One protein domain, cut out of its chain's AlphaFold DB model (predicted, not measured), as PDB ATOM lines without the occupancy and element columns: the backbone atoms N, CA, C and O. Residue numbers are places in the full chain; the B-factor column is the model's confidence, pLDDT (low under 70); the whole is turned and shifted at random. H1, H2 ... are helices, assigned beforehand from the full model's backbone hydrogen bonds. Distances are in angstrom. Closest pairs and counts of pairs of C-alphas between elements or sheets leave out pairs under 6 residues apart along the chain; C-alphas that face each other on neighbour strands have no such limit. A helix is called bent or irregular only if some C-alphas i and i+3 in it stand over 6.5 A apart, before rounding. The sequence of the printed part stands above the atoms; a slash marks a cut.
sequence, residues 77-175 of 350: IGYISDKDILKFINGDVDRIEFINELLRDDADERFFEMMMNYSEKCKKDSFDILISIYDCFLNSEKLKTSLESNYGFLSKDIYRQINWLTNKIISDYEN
ATOM      1  N   ILE A  77      -7.437  44.965 -31.483       45.03
ATOM      2  CA  ILE A  77      -6.879  45.709 -30.353       45.03
ATOM      3  C   ILE A  77      -6.950  44.752 -29.153       45.03
ATOM      4  O   ILE A  77      -7.962  44.081 -28.970       45.03
ATOM      5  N   GLY A  78      -5.843  44.605 -28.420       54.97
ATOM      6  CA  GLY A  78      -5.708  43.606 -27.354       54.97
ATOM      7  C   GLY A  78      -5.446  42.192 -27.887       54.97
ATOM      8  O   GLY A  78      -6.349  41.367 -28.019       54.97
ATOM      9  N   TYR A  79      -4.181  41.883 -28.192       66.19
ATOM     10  CA  TYR A  79      -3.775  40.526 -28.561       66.19
ATOM     11  C   TYR A  79      -3.832  39.615 -27.328       66.19
ATOM     12  O   TYR A  79      -2.901  39.589 -26.526       66.19
ATOM     13  N   ILE A  80      -4.922  38.862 -27.184       75.25
ATOM     14  CA  ILE A  80      -5.021  37.800 -26.181       75.25
ATOM     15  C   ILE A  80      -4.412  36.531 -26.769       75.25
ATOM     16  O   ILE A  80      -4.928  35.975 -27.745       75.25
ATOM     17  N   SER A  81      -3.319  36.061 -26.173       77.88
ATOM     18  CA  SER A  81      -2.689  34.812 -26.589       77.88
ATOM     19  C   SER A  81      -3.340  33.592 -25.930       77.88
ATOM     20  O   SER A  81      -3.955  33.685 -24.866       77.88
ATOM     21  N   ASP A  82      -3.117  32.407 -26.506       78.62
ATOM     22  CA  ASP A  82      -3.479  31.123 -25.886       78.62
ATOM     23  C   ASP A  82      -2.943  31.023 -24.449       78.62
ATOM     24  O   ASP A  82      -3.610  30.518 -23.548       78.62
ATOM     25  N   LYS A  83      -1.726  31.534 -24.218       82.44
ATOM     26  CA  LYS A  83      -1.069  31.512 -22.910       82.44
ATOM     27  C   LYS A  83      -1.816  32.364 -21.888       82.44
ATOM     28  O   LYS A  83      -1.896  31.960 -20.731       82.44
ATOM     29  N   ASP A  84      -2.349  33.509 -22.295       87.38
ATOM     30  CA  ASP A  84      -3.073  34.411 -21.395       87.38
ATOM     31  C   ASP A  84      -4.413  33.804 -20.981       87.38
ATOM     32  O   ASP A  84      -4.758  33.811 -19.804       87.38
ATOM     33  N   ILE A  85      -5.105  33.149 -21.917       90.31
ATOM     34  CA  ILE A  85      -6.349  32.423 -21.631       90.31
ATOM     35  C   ILE A  85      -6.100  31.238 -20.705       90.31
ATOM     36  O   ILE A  85      -6.854  31.023 -19.760       90.31
ATOM     37  N   LEU A  86      -5.017  30.486 -20.915       88.00
ATOM     38  CA  LEU A  86      -4.673  29.384 -20.017       88.00
ATOM     39  C   LEU A  86      -4.318  29.871 -18.613       88.00
ATOM     40  O   LEU A  86      -4.743  29.245 -17.648       88.00
ATOM     41  N   LYS A  87      -3.605  30.995 -18.487       90.06
ATOM     42  CA  LYS A  87      -3.358  31.626 -17.184       90.06
ATOM     43  C   LYS A  87      -4.661  32.046 -16.506       90.06
ATOM     44  O   LYS A  87      -4.838  31.780 -15.323       90.06
ATOM     45  N   PHE A  88      -5.579  32.663 -17.250       95.19
ATOM     46  CA  PHE A  88      -6.898  33.050 -16.744       95.19
ATOM     47  C   PHE A  88      -7.704  31.836 -16.249       95.19
ATOM     48  O   PHE A  88      -8.220  31.844 -15.127       95.19
ATOM     49  N   ILE A  89      -7.751  30.762 -17.046       94.75
ATOM     50  CA  ILE A  89      -8.432  29.508 -16.693       94.75
ATOM     51  C   ILE A  89      -7.815  28.903 -15.426       94.75
ATOM     52  O   ILE A  89      -8.534  28.641 -14.461       94.75
ATOM     53  N   ASN A  90      -6.488  28.768 -15.384       93.19
ATOM     54  CA  ASN A  90      -5.764  28.195 -14.245       93.19
ATOM     55  C   ASN A  90      -5.820  29.062 -12.976       93.19
ATOM     56  O   ASN A  90      -5.493  28.572 -11.897       93.19
ATOM     57  N   GLY A  91      -6.219  30.335 -13.087       93.38
ATOM     58  CA  GLY A  91      -6.176  31.289 -11.977       93.38
ATOM     59  C   GLY A  91      -4.762  31.795 -11.667       93.38
ATOM     60  O   GLY A  91      -4.501  32.223 -10.548       93.38
ATOM     61  N   ASP A  92      -3.855  31.759 -12.647       93.12
ATOM     62  CA  ASP A  92      -2.484  32.286 -12.538       93.12
ATOM     63  C   ASP A  92      -2.438  33.829 -12.606       93.12
ATOM     64  O   ASP A  92      -1.377  34.439 -12.457       93.12
ATOM     65  N   VAL A  93      -3.580  34.458 -12.885       93.75
ATOM     66  CA  VAL A  93      -3.802  35.908 -12.923       93.75
ATOM     67  C   VAL A  93      -5.060  36.246 -12.130       93.75
ATOM     68  O   VAL A  93      -5.952  35.403 -11.991       93.75
ATOM     69  N   ASP A  94      -5.158  37.484 -11.643       96.62
ATOM     70  CA  ASP A  94      -6.410  37.975 -11.074       96.62
ATOM     71  C   ASP A  94      -7.465  38.071 -12.184       96.62
ATOM     72  O   ASP A  94      -7.317  38.816 -13.153       96.62
ATOM     73  N   ARG A  95      -8.516  37.255 -12.076       95.88
ATOM     74  CA  ARG A  95      -9.526  37.113 -13.132       95.88
ATOM     75  C   ARG A  95     -10.331  38.395 -13.336       95.88
ATOM     76  O   ARG A  95     -10.697  38.691 -14.470       95.88
ATOM     77  N   ILE A  96     -10.600  39.140 -12.265       96.19
ATOM     78  CA  ILE A  96     -11.385  40.375 -12.318       96.19
ATOM     79  C   ILE A  96     -10.555  41.486 -12.957       96.19
ATOM     80  O   ILE A  96     -11.037  42.165 -13.863       96.19
ATOM     81  N   GLU A  97      -9.300  41.651 -12.534       95.50
ATOM     82  CA  GLU A  97      -8.361  42.599 -13.138       95.50
ATOM     83  C   GLU A  97      -8.166  42.296 -14.627       95.50
ATOM     84  O   GLU A  97      -8.349  43.186 -15.455       95.50
ATOM     85  N   PHE A  98      -7.934  41.025 -14.974       95.00
ATOM     86  CA  PHE A  98      -7.788  40.579 -16.357       95.00
ATOM     87  C   PHE A  98      -9.004  40.952 -17.218       95.00
ATOM     88  O   PHE A  98      -8.849  41.551 -18.278       95.00
ATOM     89  N   ILE A  99     -10.232  40.664 -16.768       95.12
ATOM     90  CA  ILE A  99     -11.445  41.015 -17.528       95.12
ATOM     91  C   ILE A  99     -11.630  42.535 -17.629       95.12
ATOM     92  O   ILE A  99     -12.036  43.036 -18.678       95.12
ATOM     93  N   ASN A 100     -11.315  43.294 -16.580       93.38
ATOM     94  CA  ASN A 100     -11.416  44.752 -16.625       93.38
ATOM     95  C   ASN A 100     -10.419  45.376 -17.619       93.38
ATOM     96  O   ASN A 100     -10.768  46.342 -18.300       93.38
ATOM     97  N   GLU A 101      -9.206  44.827 -17.742       90.69
ATOM     98  CA  GLU A 101      -8.248  45.218 -18.785       90.69
ATOM     99  C   GLU A 101      -8.777  44.881 -20.184       90.69
ATOM    100  O   GLU A 101      -8.796  45.747 -21.058       90.69
ATOM    101  N   LEU A 102      -9.324  43.677 -20.375       88.69
ATOM    102  CA  LEU A 102      -9.944  43.262 -21.638       88.69
ATOM    103  C   LEU A 102     -11.090  44.181 -22.079       88.69
ATOM    104  O   LEU A 102     -11.214  44.500 -23.263       88.69
ATOM    105  N   LEU A 103     -11.935  44.602 -21.133       88.56
ATOM    106  CA  LEU A 103     -13.035  45.531 -21.388       88.56
ATOM    107  C   LEU A 103     -12.526  46.915 -21.803       88.56
ATOM    108  O   LEU A 103     -13.140  47.539 -22.667       88.56
ATOM    109  N   ARG A 104     -11.416  47.384 -21.216       86.38
ATOM    110  CA  ARG A 104     -10.770  48.655 -21.579       86.38
ATOM    111  C   ARG A 104     -10.109  48.615 -22.954       86.38
ATOM    112  O   ARG A 104     -10.116  49.630 -23.642       86.38
ATOM    113  N   ASP A 105      -9.556  47.467 -23.328       84.69
ATOM    114  CA  ASP A 105      -8.806  47.288 -24.573       84.69
ATOM    115  C   ASP A 105      -9.684  46.830 -25.751       84.69
ATOM    116  O   ASP A 105      -9.173  46.569 -26.840       84.69
ATOM    117  N   ASP A 106     -11.004  46.743 -25.557       82.00
ATOM    118  CA  ASP A 106     -11.969  46.259 -26.550       82.00
ATOM    119  C   ASP A 106     -11.674  44.839 -27.086       82.00
ATOM    120  O   ASP A 106     -11.967  44.515 -28.240       82.00
ATOM    121  N   ALA A 107     -11.138  43.968 -26.223       83.62
ATOM    122  CA  ALA A 107     -10.687  42.615 -26.564       83.62
ATOM    123  C   ALA A 107     -11.689  41.494 -26.196       83.62
ATOM    124  O   ALA A 107     -11.382  40.306 -26.308       83.62
ATOM    125  N   ASP A 108     -12.902  41.849 -25.772       85.88
ATOM    126  CA  ASP A 108     -13.965  40.943 -25.308       85.88
ATOM    127  C   ASP A 108     -14.351  39.869 -26.334       85.88
ATOM    128  O   ASP A 108     -14.509  38.701 -25.988       85.88
ATOM    129  N   GLU A 109     -14.441  40.228 -27.610       81.69
ATOM    130  CA  GLU A 109     -14.846  39.291 -28.663       81.69
ATOM    131  C   GLU A 109     -13.813  38.170 -28.852       81.69
ATOM    132  O   GLU A 109     -14.157  36.985 -28.872       81.69
ATOM    133  N   ARG A 110     -12.525  38.542 -28.876       78.88
ATOM    134  CA  ARG A 110     -11.422  37.578 -28.909       78.88
ATOM    135  C   ARG A 110     -11.384  36.755 -27.627       78.88
ATOM    136  O   ARG A 110     -11.113  35.560 -27.686       78.88
ATOM    137  N   PHE A 111     -11.664  37.362 -26.475       90.25
ATOM    138  CA  PHE A 111     -11.733  36.642 -25.207       90.25
ATOM    139  C   PHE A 111     -12.790  35.533 -25.253       90.25
ATOM    140  O   PHE A 111     -12.464  34.382 -24.964       90.25
ATOM    141  N   PHE A 112     -14.023  35.842 -25.670       89.25
ATOM    142  CA  PHE A 112     -15.090  34.843 -25.764       89.25
ATOM    143  C   PHE A 112     -14.777  33.754 -26.792       89.25
ATOM    144  O   PHE A 112     -14.949  32.577 -26.485       89.25
ATOM    145  N   GLU A 113     -14.256  34.110 -27.972       82.56
ATOM    146  CA  GLU A 113     -13.810  33.137 -28.979       82.56
ATOM    147  C   GLU A 113     -12.790  32.151 -28.385       82.56
ATOM    148  O   GLU A 113     -12.918  30.929 -28.507       82.56
ATOM    149  N   MET A 114     -11.784  32.677 -27.691       82.75
ATOM    150  CA  MET A 114     -10.727  31.867 -27.103       82.75
ATOM    151  C   MET A 114     -11.218  31.012 -25.934       82.75
ATOM    152  O   MET A 114     -10.847  29.843 -25.827       82.75
ATOM    153  N   MET A 115     -12.071  31.564 -25.073       91.00
ATOM    154  CA  MET A 115     -12.685  30.820 -23.976       91.00
ATOM    155  C   MET A 115     -13.569  29.679 -24.487       91.00
ATOM    156  O   MET A 115     -13.543  28.599 -23.904       91.00
ATOM    157  N   MET A 116     -14.284  29.870 -25.602       87.19
ATOM    158  CA  MET A 116     -15.050  28.800 -26.255       87.19
ATOM    159  C   MET A 116     -14.144  27.663 -26.742       87.19
ATOM    160  O   MET A 116     -14.478  26.495 -26.564       87.19
ATOM    161  N   ASN A 117     -12.975  27.986 -27.302       81.06
ATOM    162  CA  ASN A 117     -12.007  26.986 -27.768       81.06
ATOM    163  C   ASN A 117     -11.347  26.199 -26.623       81.06
ATOM    164  O   ASN A 117     -10.901  25.069 -26.824       81.06
ATOM    165  N   TYR A 118     -11.256  26.793 -25.431       85.94
ATOM    166  CA  TYR A 118     -10.602  26.193 -24.267       85.94
ATOM    167  C   TYR A 118     -11.563  25.822 -23.131       85.94
ATOM    168  O   TYR A 118     -11.095  25.500 -22.038       85.94
ATOM    169  N   SER A 119     -12.877  25.798 -23.372       89.25
ATOM    170  CA  SER A 119     -13.901  25.534 -22.349       89.25
ATOM    171  C   SER A 119     -13.685  24.214 -21.599       89.25
ATOM    172  O   SER A 119     -13.814  24.161 -20.378       89.25
ATOM    173  N   GLU A 120     -13.238  23.167 -22.298       87.88
ATOM    174  CA  GLU A 120     -12.924  21.851 -21.721       87.88
ATOM    175  C   GLU A 120     -11.797  21.897 -20.671       87.88
ATOM    176  O   GLU A 120     -11.634  20.975 -19.866       87.88
ATOM    177  N   LYS A 121     -10.988  22.964 -20.664       91.75
ATOM    178  CA  LYS A 121      -9.914  23.168 -19.687       91.75
ATOM    179  C   LYS A 121     -10.398  23.831 -18.398       91.75
ATOM    180  O   LYS A 121      -9.687  23.720 -17.405       91.75
ATOM    181  N   CYS A 122     -11.589  24.436 -18.380       92.06
ATOM    182  CA  CYS A 122     -12.163  25.065 -17.185       92.06
ATOM    183  C   CYS A 122     -12.357  24.057 -16.044       92.06
ATOM    184  O   CYS A 122     -12.038  24.356 -14.894       92.06
ATOM    185  N   LYS A 123     -12.832  22.841 -16.359       88.75
ATOM    186  CA  LYS A 123     -12.974  21.705 -15.423       88.75
ATOM    187  C   LYS A 123     -13.505  22.157 -14.055       88.75
ATOM    188  O   LYS A 123     -14.526  22.831 -13.992       88.75
ATOM    189  N   LYS A 124     -12.815  21.821 -12.963       89.19
ATOM    190  CA  LYS A 124     -13.189  22.144 -11.574       89.19
ATOM    191  C   LYS A 124     -13.316  23.649 -11.282       89.19
ATOM    192  O   LYS A 124     -14.074  24.009 -10.390       89.19
ATOM    193  N   ASP A 125     -12.630  24.503 -12.041       93.44
ATOM    194  CA  ASP A 125     -12.580  25.954 -11.825       93.44
ATOM    195  C   ASP A 125     -13.699  26.694 -12.588       93.44
ATOM    196  O   ASP A 125     -13.806  27.917 -12.529       93.44
ATOM    197  N   SER A 126     -14.579  25.950 -13.274       96.25
ATOM    198  CA  SER A 126     -15.684  26.481 -14.086       96.25
ATOM    199  C   SER A 126     -16.572  27.482 -13.348       96.25
ATOM    200  O   SER A 126     -16.953  28.495 -13.926       96.25
ATOM    201  N   PHE A 127     -16.895  27.225 -12.075       96.94
ATOM    202  CA  PHE A 127     -17.724  28.147 -11.295       96.94
ATOM    203  C   PHE A 127     -17.023  29.493 -11.082       96.94
ATOM    204  O   PHE A 127     -17.605  30.530 -11.387       96.94
ATOM    205  N   ASP A 128     -15.767  29.473 -10.633       96.75
ATOM    206  CA  ASP A 128     -14.999  30.686 -10.337       96.75
ATOM    207  C   ASP A 128     -14.726  31.509 -11.604       96.75
ATOM    208  O   ASP A 128     -14.759  32.741 -11.578       96.75
ATOM    209  N   ILE A 129     -14.498  30.831 -12.731       97.50
ATOM    210  CA  ILE A 129     -14.354  31.460 -14.047       97.50
ATOM    211  C   ILE A 129     -15.648  32.181 -14.439       97.50
ATOM    212  O   ILE A 129     -15.612  33.367 -14.770       97.50
ATOM    213  N   LEU A 130     -16.793  31.493 -14.367       98.00
ATOM    214  CA  LEU A 130     -18.083  32.060 -14.761       98.00
ATOM    215  C   LEU A 130     -18.485  33.244 -13.879       98.00
ATOM    216  O   LEU A 130     -18.862  34.283 -14.413       98.00
ATOM    217  N   ILE A 131     -18.355  33.145 -12.550       97.12
ATOM    218  CA  ILE A 131     -18.714  34.272 -11.674       97.12
ATOM    219  C   ILE A 131     -17.807  35.486 -11.895       97.12
ATOM    220  O   ILE A 131     -18.299  36.607 -11.821       97.12
ATOM    221  N   SER A 132     -16.528  35.279 -12.237       97.19
ATOM    222  CA  SER A 132     -15.615  36.383 -12.561       97.19
ATOM    223  C   SER A 132     -16.074  37.123 -13.820       97.19
ATOM    224  O   SER A 132     -16.111  38.350 -13.846       97.19
ATOM    225  N   ILE A 133     -16.492  36.375 -14.849       97.31
ATOM    226  CA  ILE A 133     -17.079  36.937 -16.074       97.31
ATOM    227  C   ILE A 133     -18.356  37.707 -15.733       97.31
ATOM    228  O   ILE A 133     -18.510  38.857 -16.136       97.31
ATOM    229  N   TYR A 134     -19.261  37.112 -14.960       96.56
ATOM    230  CA  TYR A 134     -20.546  37.736 -14.649       96.56
ATOM    231  C   TYR A 134     -20.378  39.028 -13.848       96.56
ATOM    232  O   TYR A 134     -21.011  40.029 -14.175       96.56
ATOM    233  N   ASP A 135     -19.502  39.027 -12.841       95.06
ATOM    234  CA  ASP A 135     -19.275  40.178 -11.963       95.06
ATOM    235  C   ASP A 135     -18.756  41.402 -12.722       95.06
ATOM    236  O   ASP A 135     -19.204  42.522 -12.458       95.06
ATOM    237  N   CYS A 136     -17.869  41.183 -13.694       95.12
ATOM    238  CA  CYS A 136     -17.356  42.240 -14.557       95.12
ATOM    239  C   CYS A 136     -18.382  42.679 -15.609       95.12
ATOM    240  O   CYS A 136     -18.647  43.872 -15.761       95.12
ATOM    241  N   PHE A 137     -18.975  41.737 -16.349       94.25
ATOM    242  CA  PHE A 137     -19.794  42.080 -17.511       94.25
ATOM    243  C   PHE A 137     -21.185  42.605 -17.145       94.25
ATOM    244  O   PHE A 137     -21.621  43.576 -17.765       94.25
ATOM    245  N   LEU A 138     -21.870  42.029 -16.145       92.75
ATOM    246  CA  LEU A 138     -23.252  42.410 -15.803       92.75
ATOM    247  C   LEU A 138     -23.377  43.876 -15.371       92.75
ATOM    248  O   LEU A 138     -24.431  44.479 -15.555       92.75
ATOM    249  N   ASN A 139     -22.301  44.460 -14.844       86.31
ATOM    250  CA  ASN A 139     -22.253  45.861 -14.424       86.31
ATOM    251  C   ASN A 139     -21.486  46.759 -15.409       86.31
ATOM    252  O   ASN A 139     -21.230  47.921 -15.103       86.31
ATOM    253  N   SER A 140     -21.086  46.237 -16.571       91.00
ATOM    254  CA  SER A 140     -20.299  46.999 -17.538       91.00
ATOM    255  C   SER A 140     -21.177  47.914 -18.397       91.00
ATOM    256  O   SER A 140     -22.205  47.500 -18.936       91.00
ATOM    257  N   GLU A 141     -20.722  49.151 -18.612       89.38
ATOM    258  CA  GLU A 141     -21.347  50.080 -19.571       89.38
ATOM    259  C   GLU A 141     -21.368  49.509 -20.995       89.38
ATOM    260  O   GLU A 141     -22.268  49.790 -21.786       89.38
ATOM    261  N   LYS A 142     -20.397  48.649 -21.314       88.62
ATOM    262  CA  LYS A 142     -20.307  47.978 -22.608       88.62
ATOM    263  C   LYS A 142     -21.460  46.998 -22.826       88.62
ATOM    264  O   LYS A 142     -22.086  47.033 -23.884       88.62
ATOM    265  N   LEU A 143     -21.794  46.179 -21.820       89.94
ATOM    266  CA  LEU A 143     -22.976  45.317 -21.873       89.94
ATOM    267  C   LEU A 143     -24.254  46.152 -21.985       89.94
ATOM    268  O   LEU A 143     -25.095  45.858 -22.829       89.94
ATOM    269  N   LYS A 144     -24.387  47.208 -21.177       88.31
ATOM    270  CA  LYS A 144     -25.563  48.084 -21.223       88.31
ATOM    271  C   LYS A 144     -25.769  48.684 -22.618       88.31
ATOM    272  O   LYS A 144     -26.851  48.573 -23.183       88.31
ATOM    273  N   THR A 145     -24.700  49.216 -23.208       86.62
ATOM    274  CA  THR A 145     -24.713  49.755 -24.576       86.62
ATOM    275  C   THR A 145     -25.082  48.677 -25.598       86.62
ATOM    276  O   THR A 145     -25.861  48.939 -26.512       86.62
ATOM    277  N   SER A 146     -24.563  47.453 -25.442       85.06
ATOM    278  CA  SER A 146     -24.911  46.308 -26.294       85.06
ATOM    279  C   SER A 146     -26.406  45.984 -26.227       85.06
ATOM    280  O   SER A 146     -27.021  45.799 -27.271       85.06
ATOM    281  N   LEU A 147     -26.997  45.953 -25.029       84.69
ATOM    282  CA  LEU A 147     -28.415  45.634 -24.820       84.69
ATOM    283  C   LEU A 147     -29.364  46.703 -25.386       84.69
ATOM    284  O   LEU A 147     -30.474  46.380 -25.802       84.69
ATOM    285  N   GLU A 148     -28.925  47.961 -25.424       81.19
ATOM    286  CA  GLU A 148     -29.681  49.092 -25.978       81.19
ATOM    287  C   GLU A 148     -29.470  49.277 -27.499       81.19
ATOM    288  O   GLU A 148     -30.138  50.104 -28.127       81.19
ATOM    289  N   SER A 149     -28.550  48.519 -28.106       76.19
ATOM    290  CA  SER A 149     -28.192  48.626 -29.526       76.19
ATOM    291  C   SER A 149     -29.118  47.822 -30.449       76.19
ATOM    292  O   SER A 149     -29.792  46.879 -30.040       76.19
ATOM    293  N   ASN A 150     -29.123  48.169 -31.742       67.69
ATOM    294  CA  ASN A 150     -29.807  47.370 -32.763       67.69
ATOM    295  C   ASN A 150     -28.968  46.133 -33.091       67.69
ATOM    296  O   ASN A 150     -27.815  46.272 -33.520       67.69
ATOM    297  N   TYR A 151     -29.555  44.940 -32.963       61.25
ATOM    298  CA  TYR A 151     -28.856  43.718 -33.336       61.25
ATOM    299  C   TYR A 151     -28.920  43.475 -34.853       61.25
ATOM    300  O   TYR A 151     -29.758  42.731 -35.357       61.25
ATOM    301  N   GLY A 152     -28.058  44.152 -35.612       51.03
ATOM    302  CA  GLY A 152     -27.812  43.832 -37.021       51.03
ATOM    303  C   GLY A 152     -26.996  42.543 -37.200       51.03
ATOM    304  O   GLY A 152     -26.470  41.978 -36.252       51.03
ATOM    305  N   PHE A 153     -26.798  42.091 -38.441       40.94
ATOM    306  CA  PHE A 153     -25.989  40.890 -38.734       40.94
ATOM    307  C   PHE A 153     -24.555  40.935 -38.150       40.94
ATOM    308  O   PHE A 153     -23.980  39.894 -37.852       40.94
ATOM    309  N   LEU A 154     -23.994  42.137 -37.959       44.47
ATOM    310  CA  LEU A 154     -22.637  42.380 -37.445       44.47
ATOM    311  C   LEU A 154     -22.611  42.939 -36.010       44.47
ATOM    312  O   LEU A 154     -21.557  43.349 -35.528       44.47
ATOM    313  N   SER A 155     -23.757  43.041 -35.334       56.31
ATOM    314  CA  SER A 155     -23.802  43.612 -33.986       56.31
ATOM    315  C   SER A 155     -23.241  42.641 -32.951       56.31
ATOM    316  O   SER A 155     -23.606  41.461 -32.931       56.31
ATOM    317  N   LYS A 156     -22.423  43.170 -32.045       67.81
ATOM    318  CA  LYS A 156     -21.922  42.445 -30.879       67.81
ATOM    319  C   LYS A 156     -23.070  42.237 -29.896       67.81
ATOM    320  O   LYS A 156     -23.664  43.208 -29.448       67.81
ATOM    321  N   ASP A 157     -23.369  40.981 -29.584       79.81
ATOM    322  CA  ASP A 157     -24.315  40.599 -28.535       79.81
ATOM    323  C   ASP A 157     -23.532  39.943 -27.400       79.81
ATOM    324  O   ASP A 157     -23.309  38.728 -27.377       79.81
ATOM    325  N   ILE A 158     -23.048  40.794 -26.496       88.00
ATOM    326  CA  ILE A 158     -22.193  40.385 -25.379       88.00
ATOM    327  C   ILE A 158     -22.968  39.466 -24.434       88.00
ATOM    328  O   ILE A 158     -22.433  38.459 -23.972       88.00
ATOM    329  N   TYR A 159     -24.242  39.770 -24.177       90.50
ATOM    330  CA  TYR A 159     -25.078  38.959 -23.294       90.50
ATOM    331  C   TYR A 159     -25.219  37.530 -23.829       90.50
ATOM    332  O   TYR A 159     -25.033  36.552 -23.101       90.50
ATOM    333  N   ARG A 160     -25.462  37.394 -25.136       87.25
ATOM    334  CA  ARG A 160     -25.532  36.095 -25.804       87.25
ATOM    335  C   ARG A 160     -24.193  35.365 -25.825       87.25
ATOM    336  O   ARG A 160     -24.187  34.154 -25.630       87.25
ATOM    337  N   GLN A 161     -23.072  36.064 -26.018       90.06
ATOM    338  CA  GLN A 161     -21.737  35.455 -25.938       90.06
ATOM    339  C   GLN A 161     -21.464  34.864 -24.549       90.06
ATOM    340  O   GLN A 161     -20.988  33.729 -24.456       90.06
ATOM    341  N   ILE A 162     -21.833  35.581 -23.481       95.12
ATOM    342  CA  ILE A 162     -21.747  35.069 -22.106       95.12
ATOM    343  C   ILE A 162     -22.610  33.812 -21.969       95.12
ATOM    344  O   ILE A 162     -22.103  32.776 -21.552       95.12
ATOM    345  N   ASN A 163     -23.875  33.863 -22.393       93.31
ATOM    346  CA  ASN A 163     -24.786  32.717 -22.330       93.31
ATOM    347  C   ASN A 163     -24.280  31.492 -23.114       93.31
ATOM    348  O   ASN A 163     -24.385  30.358 -22.639       93.31
ATOM    349  N   TRP A 164     -23.711  31.687 -24.304       91.19
ATOM    350  CA  TRP A 164     -23.115  30.604 -25.089       91.19
ATOM    351  C   TRP A 164     -21.925  29.969 -24.378       91.19
ATOM    352  O   TRP A 164     -21.872  28.741 -24.271       91.19
ATOM    353  N   LEU A 165     -21.016  30.786 -23.841       94.94
ATOM    354  CA  LEU A 165     -19.874  30.293 -23.079       94.94
ATOM    355  C   LEU A 165     -20.318  29.549 -21.818       94.94
ATOM    356  O   LEU A 165     -19.822  28.455 -21.550       94.94
ATOM    357  N   THR A 166     -21.290  30.087 -21.086       96.94
ATOM    358  CA  THR A 166     -21.890  29.440 -19.916       96.94
ATOM    359  C   THR A 166     -22.432  28.060 -20.256       96.94
ATOM    360  O   THR A 166     -22.068  27.080 -19.607       96.94
ATOM    361  N   ASN A 167     -23.255  27.957 -21.300       93.06
ATOM    362  CA  ASN A 167     -23.842  26.685 -21.712       93.06
ATOM    363  C   ASN A 167     -22.780  25.685 -22.178       93.06
ATOM    364  O   ASN A 167     -22.875  24.498 -21.862       93.06
ATOM    365  N   LYS A 168     -21.743  26.155 -22.879       92.94
ATOM    366  CA  LYS A 168     -20.622  25.312 -23.301       92.94
ATOM    367  C   LYS A 168     -19.838  24.782 -22.097       92.94
ATOM    368  O   LYS A 168     -19.623  23.577 -22.007       92.94
ATOM    369  N   ILE A 169     -19.493  25.645 -21.140       95.56
ATOM    370  CA  ILE A 169     -18.800  25.253 -19.905       95.56
ATOM    371  C   ILE A 169     -19.645  24.266 -19.087       95.56
ATOM    372  O   ILE A 169     -19.111  23.273 -18.604       95.56
ATOM    373  N   ILE A 170     -20.960  24.482 -18.962       94.44
ATOM    374  CA  ILE A 170     -21.858  23.537 -18.277       94.44
ATOM    375  C   ILE A 170     -21.880  22.185 -18.997       94.44
ATOM    376  O   ILE A 170     -21.779  21.145 -18.346       94.44
ATOM    377  N   SER A 171     -21.978  22.186 -20.329       90.50
ATOM    378  CA  SER A 171     -21.992  20.957 -21.129       90.50
ATOM    379  C   SER A 171     -20.715  20.128 -20.940       90.50
ATOM    380  O   SER A 171     -20.793  18.911 -20.742       90.50
ATOM    381  N   ASP A 172     -19.557  20.792 -20.877       90.12
ATOM    382  CA  ASP A 172     -18.249  20.156 -20.674       90.12
ATOM    383  C   ASP A 172     -17.981  19.768 -19.202       90.12
ATOM    384  O   ASP A 172     -17.066  18.995 -18.912       90.12
ATOM    385  N   TYR A 173     -18.769  20.280 -18.252       92.56
ATOM    386  CA  TYR A 173     -18.601  19.992 -16.830       92.56
ATOM    387  C   TYR A 173     -19.199  18.625 -16.454       92.56
ATOM    388  O   TYR A 173     -20.314  18.273 -16.856       92.56
ATOM    389  N   GLU A 174     -18.468  17.846 -15.649       90.88
ATOM    390  CA  GLU A 174     -18.864  16.479 -15.278       90.88
ATOM    391  C   GLU A 174     -20.165  16.460 -14.462       90.88
ATOM    392  O   GLU A 174     -21.096  15.726 -14.786       90.88
ATOM    393  N   ASN A 175     -20.261  17.303 -13.428       92.88
ATOM    394  CA  ASN A 175     -21.431  17.371 -12.552       92.88
ATOM    395  C   ASN A 175     -22.286  18.613 -12.853       92.88
ATOM    396  O   ASN A 175     -22.259  19.605 -12.114       92.88
TER     397      ASN A 175
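Overview. This is residues 77 to 175 of the 350 residues of an uncharacterized protein of Thelohanellus kitauei (UniProt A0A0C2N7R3). Three helices running nearly along one line, H3, H4 and H6, make a triangle, with H6 side by side with H4, running opposite ways, and side by side with H3, running the same way, while a space is left between H3 and H4. H1 crosses that space on the side away from H6, H2 packs slantwise on H4, and H5 caps the end where H6 begins. The printed part has 99 residues, with six named helices, H1 to H6 in order, and no named strand; the class is all helix. It is compact, with a radius of gyration of the C-alphas of 13.0 A and spans of 37 by 26 by 22 A.

Along the chain. H4, residues 123 to 137, is 21.6 A long and irregular: C-alphas 124 and 127 are 7.5 A apart. H6, residues 158 to 172, is 21.1 A long and ends at C-alpha 172 (-18.249, 20.156, -20.674). H3 is residues 108 to 117, H2 95 to 104 and H5 141 to 148. H1, residues 82 to 90, begins at C-alpha 82 (-3.479, 31.123, -25.886).

Arrangement. H4 and H6 are the hub, touching three helices each. They touch at a shallow tilt of 10 degrees, opposite ways, closest at the C-alphas of Ser 126 and Ile 169, 6.7 A. H6 touches H3 at a shallow tilt of 16 degrees, the same way, closest at the C-alphas of Met 116 and Leu 165, 6.0 A. H3 and H4 are apart. H2 touches H4 at a steep tilt of 42 degrees, closest at the C-alphas of Ile 96 and Ser 132, 5.8 A. H1 is about perpendicular to H3, at 76 degrees, and touches it, closest at the C-alphas of Ile 85 and Met 115, 6.9 A. H1 only just touches H4, with 3 pairs of C-alphas within 8 A, on residues 125 to 129 of H4 alone. H5 touches residues 158 to 159 of H6 alone, about perpendicular at 79 degrees, closest at the C-alphas of Leu 143 and Ile 158, 6.1 A. In H1, H2, H3, H5 and H6 every O i to N i+4 pair is within hydrogen-bond range; in H4, 9 of 11 are.

Size, cuts and confidence. The farthest C-alphas, those of Asp 92 and Asn 150, are 37.2 A apart. The printed part has no cut and no long link. Residues 77 to 79 and 150 to 156 have pLDDT under 70.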